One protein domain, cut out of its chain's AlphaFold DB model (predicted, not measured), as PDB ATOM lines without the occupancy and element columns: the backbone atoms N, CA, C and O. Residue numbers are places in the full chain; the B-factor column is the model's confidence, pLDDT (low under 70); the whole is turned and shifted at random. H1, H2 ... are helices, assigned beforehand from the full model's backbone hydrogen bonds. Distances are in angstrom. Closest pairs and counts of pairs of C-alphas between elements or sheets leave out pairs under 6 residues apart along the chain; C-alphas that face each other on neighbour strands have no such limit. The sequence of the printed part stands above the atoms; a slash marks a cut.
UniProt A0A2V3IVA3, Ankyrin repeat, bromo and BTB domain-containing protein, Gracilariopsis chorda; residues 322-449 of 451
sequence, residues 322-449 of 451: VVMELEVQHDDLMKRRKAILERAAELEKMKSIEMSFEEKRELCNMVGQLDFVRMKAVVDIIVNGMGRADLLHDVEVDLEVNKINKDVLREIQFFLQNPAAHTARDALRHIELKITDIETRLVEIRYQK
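This is residues 322 to 449 of the 451 residues of the protein "Ankyrin repeat, bromo and BTB domain-containing protein" of Gracilariopsis chorda (UniProt A0A2V3IVA3). Two long helices, H1 and H6, run side by side in opposite ways as a stalk, and at one end of it is a small head of four shorter helices, H2 to H5. H1 is the longer of the two and reaches the head, where its last turns pack on H5; H3 packs on H5 too, the short H4 touches H3, H2 is near H5, and a long link loops round the head's far end. The printed part has 128 residues, with six named helices in the order H1 to H6 and no named strand, and its class is all helix. It is loose, with a radius of gyration of the C-alphas of 19.6 A, and its outline is a rod of 65 by 31 by 24 A.

Begin with H1, residues 322 to 352: it touches H6, residues 424 to 447, at a shallow tilt of 29 degrees, opposite ways. The closest C-alphas of this pair are those of His 330 and Ile 435, 6.1 A apart. With residues 347 to 351 alone, H1 touches H5, residues 406 to 417, at a steep tilt of 48 degrees, opposite ways; look at the closest C-alphas, those of Lys 351 and Asp 407, 5.1 A apart. H2, residues 357 to 367, touches no helix; it is close to H5 but not clearly touching, the closest C-alphas being those of Leu 363 and Gln 413, 6.5 A apart. H3, residues 372 to 386, touches H5 at a shallow tilt of 21 degrees, opposite ways, with the closest C-alphas, those of Gly 385 and Val 408, 5.7 A apart. With residues 379 to 383 alone, H3 touches H4, residues 389 to 392; the closest C-alphas are those of Val 383 and Ala 389, 5.5 A apart. H3 and H6 are apart. In H1, H2, H3, H5 and H6 each O i to N i+4 pair is within hydrogen-bond range; H4 is too short for such a pair.

Find C-alpha 322 at (160.866, 106.710, 168.115); from there H1 runs 45.3 A to C-alpha 352 at (173.483, 111.808, 211.355). H2 follows from Phe 357 to Val 367, H3 runs 20.7 A from Phe 372 to Met 386, and H4 runs from Ala 389 to Leu 392. H5 goes from Lys 406 to Gln 417, 16.7 A, and H6 runs 34.2 A from Ala 424 to C-alpha 447 at (152.338, 118.454, 168.844).

The two C-alphas farthest apart, those of Asp 398 and Lys 449, are 64.8 A apart, while those of Val 322 and Lys 449 are 13.2 A apart. The printed part has no cut, and the link from H4 to H5, residues 393 to 405, is long. In this model pLDDT is under 70 at residues 388 to 399, 419 to 427 and 448 to 449; the mean of the printed part is 79.3.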
ATOM      1  N   VAL A 322     160.142 105.604 167.465       75.38
ATOM      2  CA  VAL A 322     160.866 106.710 168.115       75.38
ATOM      3  C   VAL A 322     160.250 107.108 169.464       75.38
ATOM      4  O   VAL A 322     160.971 107.384 170.413       75.38
ATOM      5  N   VAL A 323     158.917 107.113 169.586       76.38
ATOM      6  CA  VAL A 323     158.237 107.438 170.857       76.38
ATOM      7  C   VAL A 323     158.420 106.315 171.873       76.38
ATOM      8  O   VAL A 323     158.673 106.603 173.034       76.38
ATOM      9  N   MET A 324     158.328 105.051 171.446       78.62
ATOM     10  CA  MET A 324     158.568 103.913 172.343       78.62
ATOM     11  C   MET A 324     160.028 103.858 172.809       78.62
ATOM     12  O   MET A 324     160.282 103.576 173.975       78.62
ATOM     13  N   GLU A 325     160.981 104.175 171.933       83.44
ATOM     14  CA  GLU A 325     162.401 104.247 172.284       83.44
ATOM     15  C   GLU A 325     162.692 105.386 173.276       83.44
ATOM     16  O   GLU A 325     163.344 105.154 174.294       83.44
ATOM     17  N   LEU A 326     162.148 106.587 173.041       83.88
ATOM     18  CA  LEU A 326     162.279 107.725 173.959       83.88
ATOM     19  C   LEU A 326     161.619 107.462 175.324       83.88
ATOM     20  O   LEU A 326     162.206 107.793 176.349       83.88
ATOM     21  N   GLU A 327     160.443 106.827 175.364       84.12
ATOM     22  CA  GLU A 327     159.788 106.424 176.622       84.12
ATOM     23  C   GLU A 327     160.638 105.407 177.412       84.12
ATOM     24  O   GLU A 327     160.809 105.558 178.619       84.12
ATOM     25  N   VAL A 328     161.254 104.422 176.744       88.50
ATOM     26  CA  VAL A 328     162.158 103.451 177.396       88.50
ATOM     27  C   VAL A 328     163.437 104.118 177.921       88.50
ATOM     28  O   VAL A 328     163.902 103.778 179.012       88.50
ATOM     29  N   GLN A 329     164.004 105.075 177.180       86.69
ATOM     30  CA  GLN A 329     165.169 105.848 177.628       86.69
ATOM     31  C   GLN A 329     164.830 106.759 178.821       86.69
ATOM     32  O   GLN A 329     165.632 106.870 179.750       86.69
ATOM     33  N   HIS A 330     163.636 107.364 178.837       90.19
ATOM     34  CA  HIS A 330     163.126 108.148 179.968       90.19
ATOM     35  C   HIS A 330     162.978 107.290 181.230       90.19
ATOM     36  O   HIS A 330     163.539 107.640 182.268       90.19
ATOM     37  N   ASP A 331     162.338 106.120 181.130       87.00
ATOM     38  CA  ASP A 331     162.148 105.189 182.251       87.00
ATOM     39  C   ASP A 331     163.477 104.716 182.874       87.00
ATOM     40  O   ASP A 331     163.594 104.591 184.097       87.00
ATOM     41  N   ASP A 332     164.495 104.434 182.055       88.00
ATOM     42  CA  ASP A 332     165.837 104.057 182.523       88.00
ATOM     43  C   ASP A 332     166.551 105.229 183.221       88.00
ATOM     44  O   ASP A 332     167.096 105.063 184.318       88.00
ATOM     45  N   LEU A 333     166.486 106.439 182.659       87.56
ATOM     46  CA  LEU A 333     167.043 107.638 183.294       87.56
ATOM     47  C   LEU A 333     166.326 107.988 184.606       87.56
ATOM     48  O   LEU A 333     166.991 108.325 185.586       87.56
ATOM     49  N   MET A 334     165.003 107.833 184.673       86.12
ATOM     50  CA  MET A 334     164.213 108.042 185.890       86.12
ATOM     51  C   MET A 334     164.552 107.018 186.982       86.12
ATOM     52  O   MET A 334     164.702 107.394 188.148       86.12
ATOM     53  N   LYS A 335     164.775 105.745 186.626       88.00
ATOM     54  CA  LYS A 335     165.285 104.723 187.563       88.00
ATOM     55  C   LYS A 335     166.675 105.082 188.092       88.00
ATOM     56  O   LYS A 335     166.911 104.980 189.296       88.00
ATOM     57  N   ARG A 336     167.582 105.558 187.229       84.00
ATOM     58  CA  ARG A 336     168.931 106.009 187.631       84.00
ATOM     59  C   ARG A 336     168.878 107.243 188.534       84.00
ATOM     60  O   ARG A 336     169.557 107.261 189.556       84.00
ATOM     61  N   ARG A 337     168.031 108.227 188.211       86.25
ATOM     62  CA  ARG A 337     167.770 109.411 189.047       86.25
ATOM     63  C   ARG A 337     167.283 109.007 190.439       86.25
ATOM     64  O   ARG A 337     167.853 109.453 191.431       86.25
ATOM     65  N   LYS A 338     166.293 108.107 190.518       85.81
ATOM     66  CA  LYS A 338     165.778 107.577 191.790       85.81
ATOM     67  C   LYS A 338     166.879 106.903 192.617       85.81
ATOM     68  O   LYS A 338     167.041 107.244 193.783       85.81
ATOM     69  N   ALA A 339     167.680 106.032 192.002       83.12
ATOM     70  CA  ALA A 339     168.773 105.334 192.682       83.12
ATOM     71  C   ALA A 339     169.879 106.278 193.202       83.12
ATOM     72  O   ALA A 339     170.499 105.992 194.225       83.12
ATOM     73  N   ILE A 340     170.135 107.406 192.526       81.19
ATOM     74  CA  ILE A 340     171.068 108.435 193.017       81.19
ATOM     75  C   ILE A 340     170.478 109.177 194.225       81.19
ATOM     76  O   ILE A 340     171.180 109.378 195.213       81.19
ATOM     77  N   LEU A 341     169.191 109.542 194.179       81.75
ATOM     78  CA  LEU A 341     168.510 110.230 195.282       81.75
ATOM     79  C   LEU A 341     168.369 109.342 196.531       81.75
ATOM     80  O   LEU A 341     168.588 109.818 197.643       81.75
ATOM     81  N   GLU A 342     168.069 108.050 196.362       83.50
ATOM     82  CA  GLU A 342     168.020 107.082 197.469       83.50
ATOM     83  C   GLU A 342     169.391 106.953 198.157       83.50
ATOM     84  O   GLU A 342     169.469 107.060 199.380       83.50
ATOM     85  N   ARG A 343     170.482 106.865 197.386       81.00
ATOM     86  CA  ARG A 343     171.863 106.850 197.912       81.00
ATOM     87  C   ARG A 343     172.280 108.155 198.590       81.00
ATOM     88  O   ARG A 343     173.005 108.123 199.580       81.00
ATOM     89  N   ALA A 344     171.825 109.304 198.092       79.62
ATOM     90  CA  ALA A 344     172.055 110.585 198.760       79.62
ATOM     91  C   ALA A 344     171.354 110.632 200.133       79.62
ATOM     92  O   ALA A 344     171.940 111.097 201.108       79.62
ATOM     93  N   ALA A 345     170.141 110.078 200.236       83.19
ATOM     94  CA  ALA A 345     169.424 109.953 201.504       83.19
ATOM     95  C   ALA A 345     170.054 108.918 202.461       83.19
ATOM     96  O   ALA A 345     169.961 109.077 203.678       83.19
ATOM     97  N   GLU A 346     170.703 107.866 201.949       83.25
ATOM     98  CA  GLU A 346     171.518 106.943 202.758       83.25
ATOM     99  C   GLU A 346     172.751 107.636 203.347       83.25
ATOM    100  O   GLU A 346     172.984 107.529 204.552       83.25
ATOM    101  N   LEU A 347     173.492 108.403 202.540       82.62
ATOM    102  CA  LEU A 347     174.628 109.196 203.018       82.62
ATOM    103  C   LEU A 347     174.204 110.189 204.110       82.62
ATOM    104  O   LEU A 347     174.872 110.285 205.138       82.62
ATOM    105  N   GLU A 348     173.076 110.880 203.939       82.00
ATOM    106  CA  GLU A 348     172.574 111.833 204.938       82.00
ATOM    107  C   GLU A 348     172.190 111.143 206.261       82.00
ATOM    108  O   GLU A 348     172.522 111.618 207.350       82.00
ATOM    109  N   LYS A 349     171.591 109.945 206.190       85.38
ATOM    110  CA  LYS A 349     171.370 109.101 207.377       85.38
ATOM    111  C   LYS A 349     172.687 108.700 208.041       85.38
ATOM    112  O   LYS A 349     172.777 108.778 209.264       85.38
ATOM    113  N   MET A 350     173.712 108.318 207.276       81.88
ATOM    114  CA  MET A 350     175.036 107.995 207.827       81.88
ATOM    115  C   MET A 350     175.699 109.207 208.495       81.88
ATOM    116  O   MET A 350     176.263 109.053 209.576       81.88
ATOM    117  N   LYS A 351     175.577 110.414 207.922       85.12
ATOM    118  CA  LYS A 351     176.073 111.669 208.518       85.12
ATOM    119  C   LYS A 351     175.401 112.014 209.847       85.12
ATOM    120  O   LYS A 351     176.047 112.566 210.733       85.12
ATOM    121  N   SER A 352     174.143 111.619 210.055       80.62
ATOM    122  CA  SER A 352     173.483 111.808 211.355       80.62
ATOM    123  C   SER A 352     174.163 111.035 212.504       80.62
ATOM    124  O   SER A 352     174.212 111.531 213.633       80.62
ATOM    125  N   ILE A 353     174.783 109.881 212.225       84.12
ATOM    126  CA  ILE A 353     175.321 108.948 213.227       84.12
ATOM    127  C   ILE A 353     176.828 109.176 213.431       84.12
ATOM    128  O   ILE A 353     177.616 109.141 212.486       84.12
ATOM    129  N   GLU A 354     177.267 109.378 214.676       80.81
ATOM    130  CA  GLU A 354     178.700 109.471 214.992       80.81
ATOM    131  C   GLU A 354     179.444 108.155 214.769       80.81
ATOM    132  O   GLU A 354     178.876 107.073 214.884       80.81
ATOM    133  N   MET A 355     180.720 108.257 214.400       82.81
ATOM    134  CA  MET A 355     181.575 107.113 214.098       82.81
ATOM    135  C   MET A 355     182.305 106.641 215.355       82.81
ATOM    136  O   MET A 355     183.035 107.417 215.980       82.81
ATOM    137  N   SER A 356     182.125 105.369 215.699       87.00
ATOM    138  CA  SER A 356     182.818 104.716 216.809       87.00
ATOM    139  C   SER A 356     184.332 104.643 216.577       87.00
ATOM    140  O   SER A 356     184.827 104.783 215.457       87.00
ATOM    141  N   PHE A 357     185.097 104.410 217.647       83.38
ATOM    142  CA  PHE A 357     186.554 104.277 217.554       83.38
ATOM    143  C   PHE A 357     186.986 103.118 216.639       83.38
ATOM    144  O   PHE A 357     187.941 103.265 215.878       83.38
ATOM    145  N   GLU A 358     186.261 101.997 216.668       82.25
ATOM    146  CA  GLU A 358     186.570 100.834 215.833       82.25
ATOM    147  C   GLU A 358     186.300 101.122 214.349       82.25
ATOM    148  O   GLU A 358     187.183 100.914 213.521       82.25
ATOM    149  N   GLU A 359     185.158 101.735 214.012       84.56
ATOM    150  CA  GLU A 359     184.875 102.184 212.639       84.56
ATOM    151  C   GLU A 359     185.930 103.182 212.127       84.56
ATOM    152  O   GLU A 359     186.349 103.094 210.973       84.56
ATOM    153  N   LYS A 360     186.406 104.110 212.975       85.25
ATOM    154  CA  LYS A 360     187.505 105.029 212.617       85.25
ATOM    155  C   LYS A 360     188.805 104.269 212.332       85.25
ATOM    156  O   LYS A 360     189.520 104.626 211.395       85.25
ATOM    157  N   ARG A 361     189.113 103.223 213.107       85.69
ATOM    158  CA  ARG A 361     190.303 102.375 212.921       85.69
ATOM    159  C   ARG A 361     190.232 101.578 211.619       85.69
ATOM    160  O   ARG A 361     191.198 101.567 210.856       85.69
ATOM    161  N   GLU A 362     189.086 100.964 211.332       85.50
ATOM    162  CA  GLU A 362     188.841 100.271 210.063       85.50
ATOM    163  C   GLU A 362     188.921 101.228 208.868       85.50
ATOM    164  O   GLU A 362     189.544 100.895 207.859       85.50
ATOM    165  N   LEU A 363     188.374 102.444 208.993       88.56
ATOM    166  CA  LEU A 363     188.450 103.473 207.956       88.56
ATOM    167  C   LEU A 363     189.903 103.823 207.603       88.56
ATOM    168  O   LEU A 363     190.245 103.845 206.422       88.56
ATOM    169  N   CYS A 364     190.770 104.023 208.603       85.19
ATOM    170  CA  CYS A 364     192.202 104.268 208.387       85.19
ATOM    171  C   CYS A 364     192.864 103.123 207.606       85.19
ATOM    172  O   CYS A 364     193.574 103.363 206.628       85.19
ATOM    173  N   ASN A 365     192.597 101.878 208.011       86.81
ATOM    174  CA  ASN A 365     193.155 100.689 207.366       86.81
ATOM    175  C   ASN A 365     192.687 100.551 205.909       86.81
ATOM    176  O   ASN A 365     193.493 100.221 205.040       86.81
ATOM    177  N   MET A 366     191.410 100.832 205.626       86.44
ATOM    178  CA  MET A 366     190.877 100.811 204.261       86.44
ATOM    179  C   MET A 366     191.478 101.919 203.389       86.44
ATOM    180  O   MET A 366     191.844 101.646 202.248       86.44
ATOM    181  N   VAL A 367     191.626 103.143 203.916       86.75
ATOM    182  CA  VAL A 367     192.261 104.266 203.199       86.75
ATOM    183  C   VAL A 367     193.724 103.950 202.864       86.75
ATOM    184  O   VAL A 367     194.144 104.150 201.725       86.75
ATOM    185  N   GLY A 368     194.482 103.376 203.803       84.62
ATOM    186  CA  GLY A 368     195.886 102.995 203.595       84.62
ATOM    187  C   GLY A 368     196.126 101.910 202.531       84.62
ATOM    188  O   GLY A 368     197.263 101.718 202.109       84.62
ATOM    189  N   GLN A 369     195.079 101.212 202.075       86.75
ATOM    190  CA  GLN A 369     195.152 100.155 201.054       86.75
ATOM    191  C   GLN A 369     194.643 100.597 199.666       86.75
ATOM    192  O   GLN A 369     194.513  99.771 198.758       86.75
ATOM    193  N   LEU A 370     194.323 101.882 199.476       86.12
ATOM    194  CA  LEU A 370     193.794 102.385 198.206       86.12
ATOM    195  C   LEU A 370     194.873 102.558 197.133       86.12
ATOM    196  O   LEU A 370     196.015 102.923 197.397       86.12
ATOM    197  N   ASP A 371     194.463 102.365 195.879       84.25
ATOM    198  CA  ASP A 371     195.239 102.821 194.728       84.25
ATOM    199  C   ASP A 371     195.187 104.350 194.577       84.25
ATOM    200  O   ASP A 371     194.331 105.034 195.139       84.25
ATOM    201  N   PHE A 372     196.092 104.888 193.759       77.81
ATOM    202  CA  PHE A 372     196.230 106.325 193.515       77.81
ATOM    203  C   PHE A 372     194.936 107.007 193.027       77.81
ATOM    204  O   PHE A 372     194.693 108.167 193.358       77.81
ATOM    205  N   VAL A 373     194.090 106.308 192.260       78.81
ATOM    206  CA  VAL A 373     192.859 106.889 191.696       78.81
ATOM    207  C   VAL A 373     191.800 107.048 192.783       78.81
ATOM    208  O   VAL A 373     191.196 108.114 192.903       78.81
ATOM    209  N   ARG A 374     191.606 106.017 193.615       81.44
ATOM    210  CA  ARG A 374     190.681 106.072 194.756       81.44
ATOM    211  C   ARG A 374     191.206 106.958 195.884       81.44
ATOM    212  O   ARG A 374     190.417 107.685 196.477       81.44
ATOM    213  N   MET A 375     192.517 106.972 196.128       85.00
ATOM    214  CA  MET A 375     193.141 107.884 197.090       85.00
ATOM    215  C   MET A 375     192.906 109.349 196.704       85.00
ATOM    216  O   MET A 375     192.501 110.139 197.551       85.00
ATOM    217  N   LYS A 376     193.058 109.714 195.419       82.19
ATOM    218  CA  LYS A 376     192.754 111.079 194.961       82.19
ATOM    219  C   LYS A 376     191.303 111.472 195.267       82.19
ATOM    220  O   LYS A 376     191.074 112.577 195.741       82.19
ATOM    221  N   ALA A 377     190.338 110.576 195.049       81.69
ATOM    222  CA  ALA A 377     188.941 110.852 195.382       81.69
ATOM    223  C   ALA A 377     188.731 111.067 196.897       81.69
ATOM    224  O   ALA A 377     188.025 111.994 197.273       81.69
ATOM    225  N   VAL A 378     189.396 110.293 197.768       84.31
ATOM    226  CA  VAL A 378     189.376 110.536 199.229       84.31
ATOM    227  C   VAL A 378     189.963 111.907 199.583       84.31
ATOM    228  O   VAL A 378     189.369 112.629 200.381       84.31
ATOM    229  N   VAL A 379     191.082 112.298 198.966       83.75
ATOM    230  CA  VAL A 379     191.668 113.638 199.148       83.75
ATOM    231  C   VAL A 379     190.697 114.723 198.679       83.75
ATOM    232  O   VAL A 379     190.483 115.686 199.408       83.75
ATOM    233  N   ASP A 380     190.036 114.547 197.531       80.50
ATOM    234  CA  ASP A 380     189.023 115.488 197.040       80.50
ATOM    235  C   ASP A 380     187.840 115.623 198.035       80.50
ATOM    236  O   ASP A 380     187.358 116.736 198.250       80.50
ATOM    237  N   ILE A 381     187.397 114.543 198.704       82.12
ATOM    238  CA  ILE A 381     186.375 114.606 199.779       82.12
ATOM    239  C   ILE A 381     186.879 115.439 200.965       82.12
ATOM    240  O   ILE A 381     186.157 116.302 201.462       82.12
ATOM    241  N   ILE A 382     188.113 115.201 201.419       83.94
ATOM    242  CA  ILE A 382     188.709 115.897 202.571       83.94
ATOM    243  C   ILE A 382     188.888 117.390 202.273       83.94
ATOM    244  O   ILE A 382     188.478 118.231 203.073       83.94
ATOM    245  N   VAL A 383     189.456 117.725 201.112       81.62
ATOM    246  CA  VAL A 383     189.686 119.105 200.657       81.62
ATOM    247  C   VAL A 383     188.370 119.881 200.609       81.62
ATOM    248  O   VAL A 383     188.266 120.947 201.214       81.62
ATOM    249  N   ASN A 384     187.346 119.330 199.945       79.94
ATOM    250  CA  ASN A 384     186.046 119.989 199.806       79.94
ATOM    251  C   ASN A 384     185.273 120.047 201.134       79.94
ATOM    252  O   ASN A 384     184.646 121.057 201.440       79.94
ATOM    253  N   GLY A 385     185.325 118.980 201.934       78.31
ATOM    254  CA  GLY A 385     184.582 118.861 203.188       78.31
ATOM    255  C   GLY A 385     185.191 119.609 204.379       78.31
ATOM    256  O   GLY A 385     184.482 119.889 205.343       78.31
ATOM    257  N   MET A 386     186.485 119.941 204.326       78.00
ATOM    258  CA  MET A 386     187.188 120.718 205.359       78.00
ATOM    259  C   MET A 386     187.632 122.114 204.884       78.00
ATOM    260  O   MET A 386     188.247 122.841 205.660       78.00
ATOM    261  N   GLY A 387     187.370 122.490 203.625       71.25
ATOM    262  CA  GLY A 387     187.846 123.753 203.032       71.25
ATOM    263  C   GLY A 387     189.373 123.836 202.879       71.25
ATOM    264  O   GLY A 387     189.934 124.924 202.772       71.25
ATOM    265  N   ARG A 388     190.057 122.688 202.903       68.62
ATOM    266  CA  ARG A 388     191.515 122.558 203.039       68.62
ATOM    267  C   ARG A 388     192.200 122.391 201.680       68.62
ATOM    268  O   ARG A 388     192.717 121.328 201.347       68.62
ATOM    269  N   ALA A 389     192.162 123.451 200.866       61.72
ATOM    270  CA  ALA A 389     192.792 123.502 199.537       61.72
ATOM    271  C   ALA A 389     194.339 123.470 199.568       61.72
ATOM    272  O   ALA A 389     194.979 123.186 198.555       61.72
ATOM    273  N   ASP A 390     194.934 123.719 200.733       63.25
ATOM    274  CA  ASP A 390     196.347 123.489 201.040       63.25
ATOM    275  C   ASP A 390     196.758 122.025 200.796       63.25
ATOM    276  O   ASP A 390     197.776 121.772 200.154       63.25
ATOM    277  N   LEU A 391     195.900 121.064 201.157       64.81
ATOM    278  CA  LEU A 391     196.170 119.621 201.043       64.81
ATOM    279  C   LEU A 391     196.285 119.084 199.602       64.81
ATOM    280  O   LEU A 391     196.608 117.914 199.411       64.81
ATOM    281  N   LEU A 392     196.023 119.906 198.581       59.34
ATOM    282  CA  LEU A 392     196.198 119.535 197.169       59.34
ATOM    283  C   LEU A 392     197.662 119.582 196.693       59.34
ATOM    284  O   LEU A 392     197.956 119.081 195.606       59.34
ATOM    285  N   HIS A 393     198.556 120.217 197.458       57.16
ATOM    286  CA  HIS A 393     199.916 120.549 197.013       57.16
ATOM    287  C   HIS A 393     201.019 119.746 197.715       57.16
ATOM    288  O   HIS A 393     202.127 119.649 197.181       57.16
ATOM    289  N   ASP A 394     200.716 119.147 198.867       58.03
ATOM    290  CA  ASP A 394     201.669 118.370 199.658       58.03
ATOM    291  C   ASP A 394     201.748 116.907 199.189       58.03
ATOM    292  O   ASP A 394     200.762 116.292 198.781       58.03
ATOM    293  N   VAL A 395     202.957 116.339 199.227       52.16
ATOM    294  CA  VAL A 395     203.235 114.956 198.781       52.16
ATOM    295  C   VAL A 395     202.886 113.923 199.861       52.16
ATOM    296  O   VAL A 395     202.649 112.757 199.548       52.16
ATOM    297  N   GLU A 396     202.843 114.355 201.119       58.00
ATOM    298  CA  GLU A 396     202.583 113.549 202.308       58.00
ATOM    299  C   GLU A 396     201.744 114.400 203.270       58.00
ATOM    300  O   GLU A 396     202.069 115.560 203.519       58.00
ATOM    301  N   VAL A 397     200.612 113.860 203.727       63.19
ATOM    302  CA  VAL A 397     199.567 114.603 204.447       63.19
ATOM    303  C   VAL A 397     199.166 113.813 205.691       63.19
ATOM    304  O   VAL A 397     198.313 112.925 205.640       63.19
ATOM    305  N   ASP A 398     199.779 114.156 206.822       62.84
ATOM    306  CA  ASP A 398     199.440 113.586 208.125       62.84
ATOM    307  C   ASP A 398     198.176 114.250 208.689       62.84
ATOM    308  O   ASP A 398     198.199 115.357 209.234       62.84
ATOM    309  N   LEU A 399     197.043 113.560 208.557       69.25
ATOM    310  CA  LEU A 399     195.770 113.967 209.147       69.25
ATOM    311  C   LEU A 399     195.413 113.070 210.328       69.25
ATOM    312  O   LEU A 399     195.072 111.898 210.172       69.25
ATOM    313  N   GLU A 400     195.391 113.656 211.522       72.06
ATOM    314  CA  GLU A 400     194.763 113.023 212.676       72.06
ATOM    315  C   GLU A 400     193.267 112.820 212.403       72.06
ATOM    316  O   GLU A 400     192.500 113.778 212.313       72.06
ATOM    317  N   VAL A 401     192.825 111.564 212.342       72.81
ATOM    318  CA  VAL A 401     191.424 111.190 212.065       72.81
ATOM    319  C   VAL A 401     190.430 111.759 213.088       72.81
ATOM    320  O   VAL A 401     189.258 111.951 212.778       72.81
ATOM    321  N   ASN A 402     190.895 112.125 214.286       74.31
ATOM    322  CA  ASN A 402     190.091 112.820 215.297       74.31
ATOM    323  C   ASN A 402     189.862 114.318 215.006       74.31
ATOM    324  O   ASN A 402     188.985 114.911 215.628       74.31
ATOM    325  N   LYS A 403     190.620 114.923 214.082       77.25
ATOM    326  CA  LYS A 403     190.483 116.325 213.638       77.25
ATOM    327  C   LYS A 403     189.693 116.470 212.329       77.25
ATOM    328  O   LYS A 403     189.416 117.591 211.909       77.25
ATOM    329  N   ILE A 404     189.330 115.364 211.677       81.88
ATOM    330  CA  ILE A 404     188.472 115.358 210.484       81.88
ATOM    331  C   ILE A 404     187.006 115.460 210.932       81.88
ATOM    332  O   ILE A 404     186.592 114.768 211.862       81.88
ATOM    333  N   ASN A 405     186.210 116.307 210.269       84.44
ATOM    334  CA  ASN A 405     184.785 116.456 210.587       84.44
ATOM    335  C   ASN A 405     184.037 115.109 210.429       84.44
ATOM    336  O   ASN A 405     184.241 114.380 209.456       84.44
ATOM    337  N   LYS A 406     183.128 114.815 211.367       83.44
ATOM    338  CA  LYS A 406     182.185 113.683 211.375       83.44
ATOM    339  C   LYS A 406     181.570 113.417 209.996       83.44
ATOM    340  O   LYS A 406     181.593 112.279 209.526       83.44
ATOM    341  N   ASP A 407     181.067 114.461 209.342       84.88
ATOM    342  CA  ASP A 407     180.371 114.340 208.056       84.88
ATOM    343  C   ASP A 407     181.312 113.889 206.936       84.88
ATOM    344  O   ASP A 407     180.927 113.099 206.076       84.88
ATOM    345  N   VAL A 408     182.562 114.359 206.983       86.00
ATOM    346  CA  VAL A 408     183.633 114.023 206.038       86.00
ATOM    347  C   VAL A 408     184.088 112.583 206.258       86.00
ATOM    348  O   VAL A 408     184.218 111.837 205.293       86.00
ATOM    349  N   LEU A 409     184.236 112.139 207.512       86.88
ATOM    350  CA  LEU A 409     184.534 110.737 207.829       86.88
ATOM    351  C   LEU A 409     183.447 109.788 207.296       86.88
ATOM    352  O   LEU A 409     183.770 108.760 206.697       86.88
ATOM    353  N   ARG A 410     182.165 110.139 207.464       87.69
ATOM    354  CA  ARG A 410     181.037 109.359 206.925       87.69
ATOM    355  C   ARG A 410     180.967 109.418 205.390       87.69
ATOM    356  O   ARG A 410     180.668 108.397 204.778       87.69
ATOM    357  N   GLU A 411     181.312 110.543 204.756       84.81
ATOM    358  CA  GLU A 411     181.387 110.671 203.286       84.81
ATOM    359  C   GLU A 411     182.540 109.841 202.684       84.81
ATOM    360  O   GLU A 411     182.333 109.157 201.681       84.81
ATOM    361  N   ILE A 412     183.705 109.776 203.347       87.06
ATOM    362  CA  ILE A 412     184.800 108.857 202.980       87.06
ATOM    363  C   ILE A 412     184.349 107.401 203.143       87.06
ATOM    364  O   ILE A 412     184.478 106.620 202.204       87.06
ATOM    365  N   GLN A 413     183.785 107.019 204.294       86.94
ATOM    366  CA  GLN A 413     183.323 105.644 204.535       86.94
ATOM    367  C   GLN A 413     182.304 105.192 203.477       86.94
ATOM    368  O   GLN A 413     182.433 104.103 202.915       86.94
ATOM    369  N   PHE A 414     181.333 106.053 203.162       84.94
ATOM    370  CA  PHE A 414     180.334 105.799 202.129       84.94
ATOM    371  C   PHE A 414     180.964 105.652 200.739       84.94
ATOM    372  O   PHE A 414     180.579 104.750 199.997       84.94
ATOM    373  N   PHE A 415     181.967 106.472 200.397       84.62
ATOM    374  CA  PHE A 415     182.727 106.325 199.153       84.62
ATOM    375  C   PHE A 415     183.475 104.988 199.072       84.62
ATOM    376  O   PHE A 415     183.430 104.335 198.031       84.62
ATOM    377  N   LEU A 416     184.128 104.540 200.150       85.44
ATOM    378  CA  LEU A 416     184.870 103.272 200.138       85.44
ATOM    379  C   LEU A 416     183.948 102.055 200.002       85.44
ATOM    380  O   LEU A 416     184.307 101.091 199.327       85.44
ATOM    381  N   GLN A 417     182.748 102.124 200.581       83.31
ATOM    382  CA  GLN A 417     181.702 101.113 200.405       83.31
ATOM    383  C   GLN A 417     181.041 101.192 199.015       83.31
ATOM    384  O   GLN A 417     180.664 100.165 198.453       83.31
ATOM    385  N   ASN A 418     180.925 102.393 198.434       77.56
ATOM    386  CA  ASN A 418     180.217 102.657 197.179       77.56
ATOM    387  C   ASN A 418     181.056 103.506 196.196       77.56
ATOM    388  O   ASN A 418     180.670 104.632 195.861       77.56
ATOM    389  N   PRO A 419     182.176 102.991 195.649       67.88
ATOM    390  CA  PRO A 419     183.120 103.799 194.864       67.88
ATOM    391  C   PRO A 419     182.536 104.380 193.566       67.88
ATOM    392  O   PRO A 419     183.016 105.392 193.064       67.88
ATOM    393  N   ALA A 420     181.458 103.790 193.038       64.75
ATOM    394  CA  ALA A 420     180.729 104.311 191.880       64.75
ATOM    395  C   ALA A 420     179.839 105.540 192.188       64.75
ATOM    396  O   ALA A 420     179.260 106.108 191.266       64.75
ATOM    397  N   ALA A 421     179.690 105.938 193.459       58.28
ATOM    398  CA  ALA A 421     178.792 107.019 193.874       58.28
ATOM    399  C   ALA A 421     179.457 108.408 193.947       58.28
ATOM    400  O   ALA A 421     178.747 109.408 193.982       58.28
ATOM    401  N   HIS A 422     180.792 108.515 193.938       55.12
ATOM    402  CA  HIS A 422     181.475 109.804 194.152       55.12
ATOM    403  C   HIS A 422     181.177 110.859 193.071       55.12
ATOM    404  O   HIS A 422     181.123 112.053 193.345       55.12
ATOM    405  N   THR A 423     180.911 110.426 191.838       56.31
ATOM    406  CA  THR A 423     180.541 111.297 190.708       56.31
ATOM    407  C   THR A 423     179.048 111.662 190.673       56.31
ATOM    408  O   THR A 423     178.573 112.219 189.681       56.31
ATOM    409  N   ALA A 424     178.280 111.374 191.734       59.16
ATOM    410  CA  ALA A 424     176.822 111.495 191.742       59.16
ATOM    411  C   ALA A 424     176.279 112.907 191.465       59.16
ATOM    412  O   ALA A 424     175.240 113.011 190.820       59.16
ATOM    413  N   ARG A 425     176.942 113.986 191.913       57.66
ATOM    414  CA  ARG A 425     176.433 115.364 191.735       57.66
ATOM    415  C   ARG A 425     176.397 115.773 190.254       57.66
ATOM    416  O   ARG A 425     175.342 116.156 189.751       57.66
ATOM    417  N   ASP A 426     177.504 115.595 189.535       59.97
ATOM    418  CA  ASP A 426     177.572 115.886 188.095       59.97
ATOM    419  C   ASP A 426     176.770 114.876 187.262       59.97
ATOM    420  O   ASP A 426     176.100 115.248 186.295       59.97
ATOM    421  N   ALA A 427     176.773 113.599 187.668       69.88
ATOM    422  CA  ALA A 427     175.968 112.565 187.024       69.88
ATOM    423  C   ALA A 427     174.461 112.849 187.135       69.88
ATOM    424  O   ALA A 427     173.748 112.671 186.148       69.88
ATOM    425  N   LEU A 428     173.978 113.321 188.292       77.75
ATOM    426  CA  LEU A 428     172.576 113.688 188.502       77.75
ATOM    427  C   LEU A 428     172.177 114.858 187.602       77.75
ATOM    428  O   LEU A 428     171.219 114.726 186.845       77.75
ATOM    429  N   ARG A 429     172.959 115.947 187.597       77.31
ATOM    430  CA  ARG A 429     172.717 117.115 186.730       77.31
ATOM    431  C   ARG A 429     172.644 116.726 185.249       77.31
ATOM    432  O   ARG A 429     171.765 117.184 184.524       77.31
ATOM    433  N   HIS A 430     173.544 115.857 184.797       78.31
ATOM    434  CA  HIS A 430     173.563 115.362 183.420       78.31
ATOM    435  C   HIS A 430     172.404 114.393 183.105       78.31
ATOM    436  O   HIS A 430     171.907 114.381 181.979       78.31
ATOM    437  N   ILE A 431     171.937 113.602 184.078       83.62
ATOM    438  CA  ILE A 431     170.728 112.770 183.943       83.62
ATOM    439  C   ILE A 431     169.474 113.646 183.857       83.62
ATOM    440  O   ILE A 431     168.633 113.398 182.998       83.62
ATOM    441  N   GLU A 432     169.358 114.685 184.684       83.94
ATOM    442  CA  GLU A 432     168.211 115.602 184.674       83.94
ATOM    443  C   GLU A 432     168.113 116.377 183.354       83.94
ATOM    444  O   GLU A 432     167.048 116.385 182.746       83.94
ATOM    445  N   LEU A 433     169.231 116.893 182.826       87.25
ATOM    446  CA  LEU A 433     169.264 117.508 181.491       87.25
ATOM    447  C   LEU A 433     168.785 116.553 180.381       87.25
ATOM    448  O   LEU A 433     168.058 116.971 179.482       87.25
ATOM    449  N   LYS A 434     169.152 115.265 180.446       87.81
ATOM    450  CA  LYS A 434     168.690 114.254 179.478       87.81
ATOM    451  C   LYS A 434     167.211 113.909 179.624       87.81
ATOM    452  O   LYS A 434     166.558 113.653 178.619       87.81
ATOM    453  N   ILE A 435     166.687 113.903 180.849       87.56
ATOM    454  CA  ILE A 435     165.253 113.726 181.102       87.56
ATOM    455  C   ILE A 435     164.481 114.889 180.469       87.56
ATOM    456  O   ILE A 435     163.560 114.640 179.696       87.56
ATOM    457  N   THR A 436     164.915 116.136 180.690       88.38
ATOM    458  CA  THR A 436     164.279 117.325 180.102       88.38
ATOM    459  C   THR A 436     164.352 117.352 178.568       88.38
ATOM    460  O   THR A 436     163.362 117.711 177.931       88.38
ATOM    461  N   ASP A 437     165.468 116.933 177.949       88.06
ATOM    462  CA  ASP A 437     165.570 116.791 176.479       88.06
ATOM    463  C   ASP A 437     164.540 115.788 175.936       88.06
ATOM    464  O   ASP A 437     163.771 116.100 175.026       88.06
ATOM    465  N   ILE A 438     164.462 114.599 176.540       85.94
ATOM    466  CA  ILE A 438     163.521 113.557 176.116       85.94
ATOM    467  C   ILE A 438     162.068 114.001 176.327       85.94
ATOM    468  O   ILE A 438     161.234 113.787 175.448       85.94
ATOM    469  N   GLU A 439     161.751 114.649 177.448       86.38
ATOM    470  CA  GLU A 439     160.415 115.193 177.721       86.38
ATOM    471  C   GLU A 439     160.018 116.262 176.697       86.38
ATOM    472  O   GLU A 439     158.914 116.200 176.149       86.38
ATOM    473  N   THR A 440     160.933 117.177 176.365       87.38
ATOM    474  CA  THR A 440     160.724 118.212 175.338       87.38
ATOM    475  C   THR A 440     160.437 117.573 173.978       87.38
ATOM    476  O   THR A 440     159.414 117.862 173.357       87.38
ATOM    477  N   ARG A 441     161.258 116.607 173.553       84.12
ATOM    478  CA  ARG A 441     161.095 115.908 172.266       84.12
ATOM    479  C   ARG A 441     159.820 115.060 172.222       84.12
ATOM    480  O   ARG A 441     159.164 114.972 171.186       84.12
ATOM    481  N   LEU A 442     159.404 114.472 173.346       82.06
ATOM    482  CA  LEU A 442     158.114 113.780 173.460       82.06
ATOM    483  C   LEU A 442     156.920 114.743 173.358       82.06
ATOM    484  O   LEU A 442     155.880 114.339 172.833       82.06
ATOM    485  N   VAL A 443     157.042 115.990 173.823       82.06
ATOM    486  CA  VAL A 443     156.026 117.040 173.630       82.06
ATOM    487  C   VAL A 443     155.980 117.495 172.169       82.06
ATOM    488  O   VAL A 443     154.894 117.519 171.590       82.06
ATOM    489  N   GLU A 444     157.127 117.750 171.536       81.19
ATOM    490  CA  GLU A 444     157.217 118.110 170.111       81.19
ATOM    491  C   GLU A 444     156.577 117.046 169.206       81.19
ATOM    492  O   GLU A 444     155.733 117.366 168.369       81.19
ATOM    493  N   ILE A 445     156.895 115.764 169.419       79.06
ATOM    494  CA  ILE A 445     156.328 114.650 168.637       79.06
ATOM    495  C   ILE A 445     154.813 114.496 168.874       79.06
ATOM    496  O   ILE A 445     154.094 114.023 167.991       79.06
ATOM    497  N   ARG A 446     154.293 114.880 170.049       77.88
ATOM    498  CA  ARG A 446     152.839 114.924 170.293       77.88
ATOM    499  C   ARG A 446     152.194 116.096 169.555       77.88
ATOM    500  O   ARG A 446     151.140 115.902 168.961       77.88
ATOM    501  N   TYR A 447     152.829 117.266 169.546       72.88
ATOM    502  CA  TYR A 447     152.338 118.454 168.844       72.88
ATOM    503  C   TYR A 447     152.296 118.243 167.318       72.88
ATOM    504  O   TYR A 447     151.263 118.474 166.692       72.88
ATOM    505  N   GLN A 448     153.354 117.663 166.738       69.88
ATOM    506  CA  GLN A 448     153.439 117.269 165.319       69.88
ATOM    507  C   GLN A 448     152.475 116.139 164.898       69.88
ATOM    508  O   GLN A 448     152.453 115.756 163.733       69.88
ATOM    509  N   LYS A 449     151.715 115.558 165.835       61.62
ATOM    510  CA  LYS A 449     150.629 114.600 165.559       61.62
ATOM    511  C   LYS A 449     149.229 115.209 165.702       61.62
ATOM    512  O   LYS A 449     148.246 114.482 165.554       61.62
TER     513      LYS A 449